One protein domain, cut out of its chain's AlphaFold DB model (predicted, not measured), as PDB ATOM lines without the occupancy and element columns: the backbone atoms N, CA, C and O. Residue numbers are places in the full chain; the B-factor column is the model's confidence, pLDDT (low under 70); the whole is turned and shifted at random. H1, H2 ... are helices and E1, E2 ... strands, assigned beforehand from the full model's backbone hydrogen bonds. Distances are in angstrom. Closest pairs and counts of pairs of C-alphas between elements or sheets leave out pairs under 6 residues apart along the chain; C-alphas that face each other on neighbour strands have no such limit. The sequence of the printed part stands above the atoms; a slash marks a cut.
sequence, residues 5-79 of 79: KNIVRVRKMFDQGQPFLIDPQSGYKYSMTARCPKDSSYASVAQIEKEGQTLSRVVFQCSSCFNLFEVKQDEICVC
ATOM      1  N   LYS A   5      -1.445   9.982  -7.891       90.69
ATOM      2  CA  LYS A   5      -1.151   9.307  -6.624       90.69
ATOM      3  C   LYS A   5       0.098   9.927  -6.002       90.69
ATOM      4  O   LYS A   5       1.193   9.796  -6.542       90.69
ATOM      5  N   ASN A   6      -0.062  10.602  -4.866       92.69
ATOM      6  CA  ASN A   6       1.049  11.182  -4.116       92.69
ATOM      7  C   ASN A   6       0.820  10.990  -2.614       92.69
ATOM      8  O   ASN A   6       0.277  11.859  -1.934       92.69
ATOM      9  N   ILE A   7       1.258   9.837  -2.107       93.56
ATOM     10  CA  ILE A   7       1.043   9.447  -0.709       93.56
ATOM     11  C   ILE A   7       1.704  10.407   0.285       93.56
ATOM     12  O   ILE A   7       1.175  10.619   1.368       93.56
ATOM     13  N   VAL A   8       2.825  11.038  -0.080       94.81
ATOM     14  CA  VAL A   8       3.510  12.008   0.789       94.81
ATOM     15  C   VAL A   8       2.636  13.244   1.002       94.81
ATOM     16  O   VAL A   8       2.481  13.708   2.130       94.81
ATOM     17  N   ARG A   9       2.009  13.753  -0.067       94.62
ATOM     18  CA  ARG A   9       1.062  14.873   0.027       94.62
ATOM     19  C   ARG A   9      -0.205  14.481   0.775       94.62
ATOM     20  O   ARG A   9      -0.655  15.256   1.609       94.62
ATOM     21  N   VAL A  10      -0.744  13.288   0.526       96.06
ATOM     22  CA  VAL A  10      -1.919  12.790   1.259       96.06
ATOM     23  C   VAL A  10      -1.617  12.684   2.755       96.06
ATOM     24  O   VAL A  10      -2.360  13.239   3.550       96.06
ATOM     25  N   ARG A  11      -0.498  12.072   3.159       96.38
ATOM     26  CA  ARG A  11      -0.108  11.996   4.579       96.38
ATOM     27  C   ARG A  11       0.015  13.377   5.211       96.38
ATOM     28  O   ARG A  11      -0.596  13.627   6.237       96.38
ATOM     29  N   LYS A  12       0.686  14.313   4.533       95.88
ATOM     30  CA  LYS A  12       0.805  15.696   5.012       95.88
ATOM     31  C   LYS A  12      -0.560  16.377   5.187       95.88
ATOM     32  O   LYS A  12      -0.743  17.121   6.141       95.88
ATOM     33  N   MET A  13      -1.514  16.130   4.289       96.31
ATOM     34  CA  MET A  13      -2.893  16.611   4.435       96.31
ATOM     35  C   MET A  13      -3.580  16.020   5.680       96.31
ATOM     36  O   MET A  13      -4.237  16.750   6.422       96.31
ATOM     37  N   PHE A  14      -3.398  14.717   5.933       96.69
ATOM     38  CA  PHE A  14      -3.909  14.053   7.135       96.69
ATOM     39  C   PHE A  14      -3.283  14.626   8.411       96.69
ATOM     40  O   PHE A  14      -4.020  15.020   9.312       96.69
ATOM     41  N   ASP A  15      -1.959  14.774   8.454       96.56
ATOM     42  CA  ASP A  15      -1.231  15.325   9.603       96.56
ATOM     43  C   ASP A  15      -1.644  16.774   9.915       96.56
ATOM     44  O   ASP A  15      -1.689  17.182  11.071       96.56
ATOM     45  N   GLN A  16      -1.977  17.558   8.883       95.38
ATOM     46  CA  GLN A  16      -2.439  18.944   9.022       95.38
ATOM     47  C   GLN A  16      -3.942  19.073   9.302       95.38
ATOM     48  O   GLN A  16      -4.437  20.188   9.483       95.38
ATOM     49  N   GLY A  17      -4.693  17.970   9.276       96.31
ATOM     50  CA  GLY A  17      -6.136  18.021   9.485       96.31
ATOM     51  C   GLY A  17      -6.883  18.739   8.359       96.31
ATOM     52  O   GLY A  17      -7.929  19.333   8.622       96.31
ATOM     53  N   GLN A  18      -6.352  18.770   7.133       96.19
ATOM     54  CA  GLN A  18      -6.923  19.531   6.014       96.19
ATOM     55  C   GLN A  18      -7.034  18.658   4.760       96.19
ATOM     56  O   GLN A  18      -6.056  18.024   4.388       96.19
ATOM     57  N   PRO A  19      -8.165  18.655   4.030       95.25
ATOM     58  CA  PRO A  19      -8.329  17.856   2.808       95.25
ATOM     59  C   PRO A  19      -7.602  18.449   1.584       95.25
ATOM     60  O   PRO A  19      -7.869  18.067   0.442       95.25
ATOM     61  N   PHE A  20      -6.727  19.431   1.804       95.69
ATOM     62  CA  PHE A  20      -5.999  20.144   0.768       95.69
ATOM     63  C   PHE A  20      -4.625  20.606   1.263       95.69
ATOM     64  O   PHE A  20      -4.380  20.719   2.462       95.69
ATOM     65  N   LEU A  21      -3.744  20.924   0.317       94.31
ATOM     66  CA  LEU A  21      -2.446  21.553   0.543       94.31
ATOM     67  C   LEU A  21      -2.311  22.747  -0.376       94.31
ATOM     68  O   LEU A  21      -2.635  22.656  -1.555       94.31
ATOM     69  N   ILE A  22      -1.767  23.834   0.150       93.50
ATOM     70  CA  ILE A  22      -1.374  24.984  -0.655       93.50
ATOM     71  C   ILE A  22       0.133  24.892  -0.868       93.50
ATOM     72  O   ILE A  22       0.899  24.767   0.088       93.50
ATOM     73  N   ASP A  23       0.549  24.908  -2.127       89.19
ATOM     74  CA  ASP A  23       1.943  25.072  -2.502       89.19
ATOM     75  C   ASP A  23       2.376  26.513  -2.203       89.19
ATOM     76  O   ASP A  23       1.853  27.435  -2.829       89.19
ATOM     77  N   PRO A  24       3.316  26.748  -1.274       89.44
ATOM     78  CA  PRO A  24       3.737  28.101  -0.937       89.44
ATOM     79  C   PRO A  24       4.472  28.806  -2.085       89.44
ATOM     80  O   PRO A  24       4.527  30.031  -2.087       89.44
ATOM     81  N   GLN A  25       5.042  28.069  -3.048       91.75
ATOM     82  CA  GLN A  25       5.767  28.674  -4.170       91.75
ATOM     83  C   GLN A  25       4.823  29.124  -5.284       91.75
ATOM     84  O   GLN A  25       4.946  30.236  -5.787       91.75
ATOM     85  N   SER A  26       3.888  28.257  -5.677       91.62
ATOM     86  CA  SER A  26       2.979  28.516  -6.799       91.62
ATOM     87  C   SER A  26       1.608  29.055  -6.381       91.62
ATOM     88  O   SER A  26       0.828  29.473  -7.232       91.62
ATOM     89  N   GLY A  27       1.274  29.007  -5.087       91.50
ATOM     90  CA  GLY A  27      -0.072  29.276  -4.573       91.50
ATOM     91  C   GLY A  27      -1.095  28.196  -4.940       91.50
ATOM     92  O   GLY A  27      -2.274  28.324  -4.607       91.50
ATOM     93  N   TYR A  28      -0.677  27.129  -5.627       90.75
ATOM     94  CA  TYR A  28      -1.580  26.101  -6.119       90.75
ATOM     95  C   TYR A  28      -2.188  25.288  -4.972       90.75
ATOM     96  O   TYR A  28      -1.471  24.768  -4.116       90.75
ATOM     97  N   LYS A  29      -3.516  25.131  -4.982       93.56
ATOM     98  CA  LYS A  29      -4.246  24.315  -4.008       93.56
ATOM     99  C   LYS A  29      -4.442  22.896  -4.537       93.56
ATOM    100  O   LYS A  29      -5.341  22.653  -5.335       93.56
ATOM    101  N   TYR A  30      -3.664  21.957  -4.015       94.25
ATOM    102  CA  TYR A  30      -3.891  20.532  -4.214       94.25
ATOM    103  C   TYR A  30      -5.048  20.052  -3.350       94.25
ATOM    104  O   TYR A  30      -5.031  20.288  -2.143       94.25
ATOM    105  N   SER A  31      -6.013  19.340  -3.925       95.38
ATOM    106  CA  SER A  31      -7.154  18.785  -3.174       95.38
ATOM    107  C   SER A  31      -7.189  17.262  -3.264       95.38
ATOM    108  O   SER A  31      -6.738  16.687  -4.255       95.38
ATOM    109  N   MET A  32      -7.702  16.587  -2.234       96.62
ATOM    110  CA  MET A  32      -7.899  15.137  -2.295       96.62
ATOM    111  C   MET A  32      -9.008  14.755  -3.277       96.62
ATOM    112  O   MET A  32     -10.059  15.395  -3.348       96.62
ATOM    113  N   THR A  33      -8.805  13.643  -3.969       96.50
ATOM    114  CA  THR A  33      -9.816  12.986  -4.797       96.50
ATOM    115  C   THR A  33      -9.618  11.472  -4.762       96.50
ATOM    116  O   THR A  33      -8.505  10.987  -4.555       96.50
ATOM    117  N   ALA A  34     -10.686  10.711  -4.969       97.00
ATOM    118  CA  ALA A  34     -10.649   9.252  -5.007       97.00
ATOM    119  C   ALA A  34     -11.470   8.723  -6.186       97.00
ATOM    120  O   ALA A  34     -12.367   9.406  -6.679       97.00
ATOM    121  N   ARG A  35     -11.173   7.503  -6.648       96.19
ATOM    122  CA  ARG A  35     -12.003   6.841  -7.664       96.19
ATOM    123  C   ARG A  35     -13.235   6.232  -7.017       96.19
ATOM    124  O   ARG A  35     -13.119   5.486  -6.049       96.19
ATOM    125  N   CYS A  36     -14.399   6.521  -7.581       96.06
ATOM    126  CA  CYS A  36     -15.639   5.913  -7.150       96.06
ATOM    127  C   CYS A  36     -15.634   4.406  -7.450       96.06
ATOM    128  O   CYS A  36     -15.355   4.019  -8.586       96.06
ATOM    129  N   PRO A  37     -15.999   3.546  -6.485       95.38
ATOM    130  CA  PRO A  37     -16.036   2.102  -6.702       95.38
ATOM    131  C   PRO A  37     -17.139   1.647  -7.673       95.38
ATOM    132  O   PRO A  37     -17.091   0.517  -8.146       95.38
ATOM    133  N   LYS A  38     -18.137   2.496  -7.970       94.50
ATOM    134  CA  LYS A  38     -19.272   2.144  -8.843       94.50
ATOM    135  C   LYS A  38     -19.023   2.433 -10.320       94.50
ATOM    136  O   LYS A  38     -19.371   1.616 -11.162       94.50
ATOM    137  N   ASP A  39     -18.454   3.592 -10.630       93.62
ATOM    138  CA  ASP A  39     -18.322   4.096 -12.006       93.62
ATOM    139  C   ASP A  39     -16.885   4.504 -12.367       93.62
ATOM    140  O   ASP A  39     -16.617   4.903 -13.496       93.62
ATOM    141  N   SER A  40     -15.936   4.373 -11.430       92.88
ATOM    142  CA  SER A  40     -14.534   4.786 -11.577       92.88
ATOM    143  C   SER A  40     -14.307   6.281 -11.844       92.88
ATOM    144  O   SER A  40     -13.157   6.682 -12.061       92.88
ATOM    145  N   SER A  41     -15.348   7.117 -11.771       93.88
ATOM    146  CA  SER A  41     -15.225   8.573 -11.849       93.88
ATOM    147  C   SER A  41     -14.453   9.117 -10.651       93.88
ATOM    148  O   SER A  41     -14.438   8.532  -9.564       93.88
ATOM    149  N   TYR A  42     -13.806  10.267 -10.835       94.81
ATOM    150  CA  TYR A  42     -13.159  10.965  -9.732       94.81
ATOM    151  C   TYR A  42     -14.198  11.680  -8.870       94.81
ATOM    152  O   TYR A  42     -14.999  12.473  -9.360       94.81
ATOM    153  N   ALA A  43     -14.156  11.386  -7.577       96.50
ATOM    154  CA  ALA A  43     -14.999  11.966  -6.551       96.50
ATOM    155  C   ALA A  43     -14.223  13.014  -5.748       96.50
ATOM    156  O   ALA A  43     -13.018  12.868  -5.511       96.50
ATOM    157  N   SER A  44     -14.931  14.042  -5.296       95.81
ATOM    158  CA  SER A  44     -14.386  15.096  -4.437       95.81
ATOM    159  C   SER A  44     -14.694  14.808  -2.972       95.81
ATOM    160  O   SER A  44     -15.613  14.047  -2.662       95.81
ATOM    161  N   VAL A  45     -13.932  15.416  -2.064       97.19
ATOM    162  CA  VAL A  45     -14.207  15.341  -0.624       97.19
ATOM    163  C   VAL A  45     -15.568  15.965  -0.324       97.19
ATOM    164  O   VAL A  45     -15.830  17.099  -0.718       97.19
ATOM    165  N   ALA A  46     -16.407  15.223   0.392       97.19
ATOM    166  CA  ALA A  46     -17.721  15.659   0.848       97.19
ATOM    167  C   ALA A  46     -17.738  15.934   2.352       97.19
ATOM    168  O   ALA A  46     -18.333  16.910   2.797       97.19
ATOM    169  N   GLN A  47     -17.048  15.098   3.130       96.88
ATOM    170  CA  GLN A  47     -16.969  15.237   4.579       96.88
ATOM    171  C   GLN A  47     -15.584  14.834   5.078       96.88
ATOM    172  O   GLN A  47     -14.925  13.962   4.512       96.88
ATOM    173  N   ILE A  48     -15.155  15.478   6.158       97.00
ATOM    174  CA  ILE A  48     -13.956  15.113   6.903       97.00
ATOM    175  C   ILE A  48     -14.318  14.917   8.368       97.00
ATOM    176  O   ILE A  48     -15.191  15.608   8.894       97.00
ATOM    177  N   GLU A  49     -13.602  14.021   9.029       96.44
ATOM    178  CA  GLU A  49     -13.578  13.923  10.482       96.44
ATOM    179  C   GLU A  49     -12.142  14.109  10.959       96.44
ATOM    180  O   GLU A  49     -11.179  13.771  10.259       96.44
ATOM    181  N   LYS A  50     -12.006  14.703  12.143       96.25
ATOM    182  CA  LYS A  50     -10.713  14.982  12.757       96.25
ATOM    183  C   LYS A  50     -10.634  14.318  14.114       96.25
ATOM    184  O   LYS A  50     -11.600  14.343  14.873       96.25
ATOM    185  N   GLU A  51      -9.453  13.820  14.431       95.06
ATOM    186  CA  GLU A  51      -9.067  13.439  15.780       95.06
ATOM    187  C   GLU A  51      -7.948  14.388  16.219       95.06
ATOM    188  O   GLU A  51      -6.846  14.407  15.659       95.06
ATOM    189  N   GLY A  52      -8.280  15.280  17.156       94.06
ATOM    190  CA  GLY A  52      -7.419  16.401  17.523       94.06
ATOM    191  C   GLY A  52      -7.133  17.317  16.328       94.06
ATOM    192  O   GLY A  52      -8.033  17.970  15.799       94.06
ATOM    193  N   GLN A  53      -5.864  17.379  15.918       93.50
ATOM    194  CA  GLN A  53      -5.410  18.206  14.791       93.50
ATOM    195  C   GLN A  53      -5.266  17.426  13.479       93.50
ATOM    196  O   GLN A  53      -5.046  18.040  12.439       93.50
ATOM    197  N   THR A  54      -5.422  16.102  13.508       95.81
ATOM    198  CA  THR A  54      -5.229  15.233  12.339       95.81
ATOM    199  C   THR A  54      -6.559  14.818  11.720       95.81
ATOM    200  O   THR A  54      -7.572  14.745  12.414       95.81
ATOM    201  N   LEU A  55      -6.583  14.548  10.413       96.25
ATOM    202  CA  LEU A  55      -7.727  13.883   9.789       96.25
ATOM    203  C   LEU A  55      -7.754  12.428  10.258       96.25
ATOM    204  O   LEU A  55      -6.757  11.723  10.131       96.25
ATOM    205  N   SER A  56      -8.902  11.970  10.739       95.38
ATOM    206  CA  SER A  56      -9.140  10.552  11.026       95.38
ATOM    207  C   SER A  56      -9.886   9.876   9.874       95.38
ATOM    208  O   SER A  56      -9.610   8.724   9.545       95.38
ATOM    209  N   ARG A  57     -10.788  10.613   9.211       95.19
ATOM    210  CA  ARG A  57     -11.671  10.091   8.164       95.19
ATOM    211  C   ARG A  57     -11.889  11.113   7.055       95.19
ATOM    212  O   ARG A  57     -12.039  12.306   7.320       95.19
ATOM    213  N   VAL A  58     -11.958  10.640   5.813       97.31
ATOM    214  CA  VAL A  58     -12.297  11.461   4.642       97.31
ATOM    215  C   VAL A  58     -13.315  10.712   3.793       97.31
ATOM    216  O   VAL A  58     -13.025   9.637   3.270       97.31
ATOM    217  N   VAL A  59     -14.500  11.298   3.648       97.88
ATOM    218  CA  VAL A  59     -15.597  10.766   2.837       97.88
ATOM    219  C   VAL A  59     -15.635  11.513   1.511       97.88
ATOM    220  O   VAL A  59     -15.635  12.746   1.474       97.88
ATOM    221  N   PHE A  60     -15.710  10.764   0.418       97.88
ATOM    222  CA  PHE A  60     -15.810  11.280  -0.941       97.88
ATOM    223  C   PHE A  60     -17.229  11.111  -1.477       97.88
ATOM    224  O   PHE A  60     -17.890  10.114  -1.183       97.88
ATOM    225  N   GLN A  61     -17.676  12.054  -2.305       97.81
ATOM    226  CA  GLN A  61     -18.931  11.951  -3.046       97.81
ATOM    227  C   GLN A  61     -18.662  11.926  -4.546       97.81
ATOM    228  O   GLN A  61     -18.055  12.845  -5.105       97.81
ATOM    229  N   CYS A  62     -19.133  10.868  -5.207       96.94
ATOM    230  CA  CYS A  62     -19.125  10.818  -6.664       96.94
ATOM    231  C   CYS A  62     -20.209  11.747  -7.220       96.94
ATOM    232  O   CYS A  62     -21.365  11.638  -6.826       96.94
ATOM    233  N   SER A  63     -19.870  12.620  -8.166       93.31
ATOM    234  CA  SER A  63     -20.850  13.493  -8.829       93.31
ATOM    235  C   SER A  63     -21.714  12.764  -9.862       93.31
ATOM    236  O   SER A  63     -22.756  13.280 -10.249       93.31
ATOM    237  N   SER A  64     -21.294  11.577 -10.314       94.25
ATOM    238  CA  SER A  64     -22.016  10.789 -11.320       94.25
ATOM    239  C   SER A  64     -23.094   9.899 -10.699       94.25
ATOM    240  O   SER A  64     -24.232   9.913 -11.152       94.25
ATOM    241  N   CYS A  65     -22.761   9.143  -9.646       94.69
ATOM    242  CA  CYS A  65     -23.701   8.227  -8.988       94.69
ATOM    243  C   CYS A  65     -24.119   8.651  -7.571       94.69
ATOM    244  O   CYS A  65     -24.805   7.887  -6.892       94.69
ATOM    245  N   PHE A  66     -23.680   9.827  -7.100       94.25
ATOM    246  CA  PHE A  66     -23.976  10.402  -5.775       94.25
ATOM    247  C   PHE A  66     -23.581   9.535  -4.573       94.25
ATOM    248  O   PHE A  66     -23.903   9.858  -3.430       94.25
ATOM    249  N   ASN A  67     -22.841   8.451  -4.812       95.88
ATOM    250  CA  ASN A  67     -22.410   7.528  -3.780       95.88
ATOM    251  C   ASN A  67     -21.394   8.196  -2.850       95.88
ATOM    252  O   ASN A  67     -20.398   8.750  -3.326       95.88
ATOM    253  N   LEU A  68     -21.629   8.076  -1.544       97.12
ATOM    254  CA  LEU A  68     -20.660   8.407  -0.506       97.12
ATOM    255  C   LEU A  68     -19.804   7.183  -0.206       97.12
ATOM    256  O   LEU A  68     -20.322   6.070  -0.090       97.12
ATOM    257  N   PHE A  69     -18.495   7.372  -0.127       97.44
ATOM    258  CA  PHE A  69     -17.570   6.280   0.142       97.44
ATOM    259  C   PHE A  69     -16.275   6.780   0.768       97.44
ATOM    260  O   PHE A  69     -15.924   7.957   0.691       97.44
ATOM    261  N   GLU A  70     -15.553   5.840   1.356       96.50
ATOM    262  CA  GLU A  70     -14.223   6.037   1.907       96.50
ATOM    263  C   GLU A  70     -13.249   5.123   1.191       96.50
ATOM    264  O   GLU A  70     -13.619   4.069   0.672       96.50
ATOM    265  N   VAL A  71     -11.994   5.542   1.179       95.69
ATOM    266  CA  VAL A  71     -10.893   4.762   0.632       95.69
ATOM    267  C   VAL A  71      -9.715   4.839   1.588       95.69
ATOM    268  O   VAL A  71      -9.630   5.747   2.422       95.69
ATOM    269  N   LYS A  72      -8.782   3.900   1.461       94.56
ATOM    270  CA  LYS A  72      -7.538   3.963   2.228       94.56
ATOM    271  C   LYS A  72      -6.665   5.117   1.727       94.56
ATOM    272  O   LYS A  72      -6.765   5.538   0.574       94.56
ATOM    273  N   GLN A  73      -5.770   5.630   2.575       94.00
ATOM    274  CA  GLN A  73      -4.917   6.773   2.213       94.00
ATOM    275  C   GLN A  73      -4.057   6.532   0.955       94.00
ATOM    276  O   GLN A  73      -3.787   7.469   0.209       94.00
ATOM    277  N   ASP A  74      -3.638   5.293   0.690       93.94
ATOM    278  CA  ASP A  74      -2.858   4.876  -0.489       93.94
ATOM    279  C   ASP A  74      -3.671   4.810  -1.799       93.94
ATOM    280  O   ASP A  74      -3.120   4.714  -2.907       93.94
ATOM    281  N   GLU A  75      -4.991   4.914  -1.688       94.56
ATOM    282  CA  GLU A  75      -5.926   4.994  -2.806       94.56
ATOM    283  C   GLU A  75      -6.326   6.442  -3.129       94.56
ATOM    284  O   GLU A  75      -6.818   6.712  -4.228       94.56
ATOM    285  N   ILE A  76      -6.047   7.386  -2.222       96.56
ATOM    286  CA  ILE A  76      -6.308   8.814  -2.421       96.56
ATOM    287  C   ILE A  76      -5.299   9.401  -3.417       96.56
ATOM    288  O   ILE A  76      -4.085   9.192  -3.349       96.56
ATOM    289  N   CYS A  77      -5.823  10.180  -4.356       95.06
ATOM    290  CA  CYS A  77      -5.061  10.986  -5.298       95.06
ATOM    291  C   CYS A  77      -5.145  12.466  -4.909       95.06
ATOM    292  O   CYS A  77      -6.042  12.888  -4.181       95.06
ATOM    293  N   VAL A  78      -4.228  13.270  -5.442       94.19
ATOM    294  CA  VAL A  78      -4.279  14.732  -5.339       94.19
ATOM    295  C   VAL A  78      -4.482  15.338  -6.723       94.19
ATOM    296  O   VAL A  78      -3.849  14.889  -7.686       94.19
ATOM    297  N   CYS A  79      -5.383  16.310  -6.828       89.12
ATOM    298  CA  CYS A  79      -5.674  17.048  -8.054       89.12
ATOM    299  C   CYS A  79      -5.209  18.493  -7.996       89.12
ATOM    300  O   CYS A  79      -5.003  19.024  -6.879       89.12
TER     301      CYS A  79
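What this domain is: This is residues 5 to 79 of the 79 residues of an uncharacterized protein of Dehalococcoidia bacterium (UniProt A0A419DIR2). What does the model look like? A four-stranded sheet, E1 to E4, curls like part of a barrel, with the short helix H1 packed on it; residues 62 to 79, a tail with no named element, fold back from E4 to E2, and the loop of residues 23 to 28 sticks out. What is it made of? The printed part has 75 residues, in the order H1, E1, E2, E3, E4, of mixed class with 37 residues, under half, in named elements; the antiparallel strands form a meander, each the neighbour of the one before. How large is it? It is compact, with a radius of gyration of the C-alphas of 12.1 A and spans of 35 by 29 by 18 A.

Where its parts are: Where does it begin? H1 is residues 7 to 15, from C-alpha 7 at (1.043, 9.447, -0.709), and E1 is residues 20 to 22. Where are the longer strands? E2 is residues 29 to 35, 19.5 A; E3 is 42 to 51, 26.0 A; E4 is 54 to 61, 20.9 A, ending at C-alpha 61 at (-18.931, 11.951, -3.046).

How they stand to each other: How does H1 sit? It is on the sheet, at a height of 7.0 A, only just over E1 with 3 C-alphas, and across it at 83 degrees on the local plane. Its closest C-alphas to E4 are those of Phe 14 and Leu 55, 4.7 A; every O i to N i+4 pair in H1 is within hydrogen-bond range. What joins the strands? Within hydrogen-bond range are N 21 and O 30, 2.8 A, in the hairpin E1 and E2; N 43 and O 34, 2.8 A, in E2 and E3; N 46 and O 59, 2.8 A, in E3 and E4. E3 bends by 56 degrees at residue 46; E1 and E4 are apart.

The domain as a whole: How far does it reach? The farthest C-alphas, of Gln 25 and Lys 38, are 36.8 A apart. Is it unbroken and confident? The printed part has no cut and no long link; its mean pLDDT is 95.0 and no printed residue is under 70.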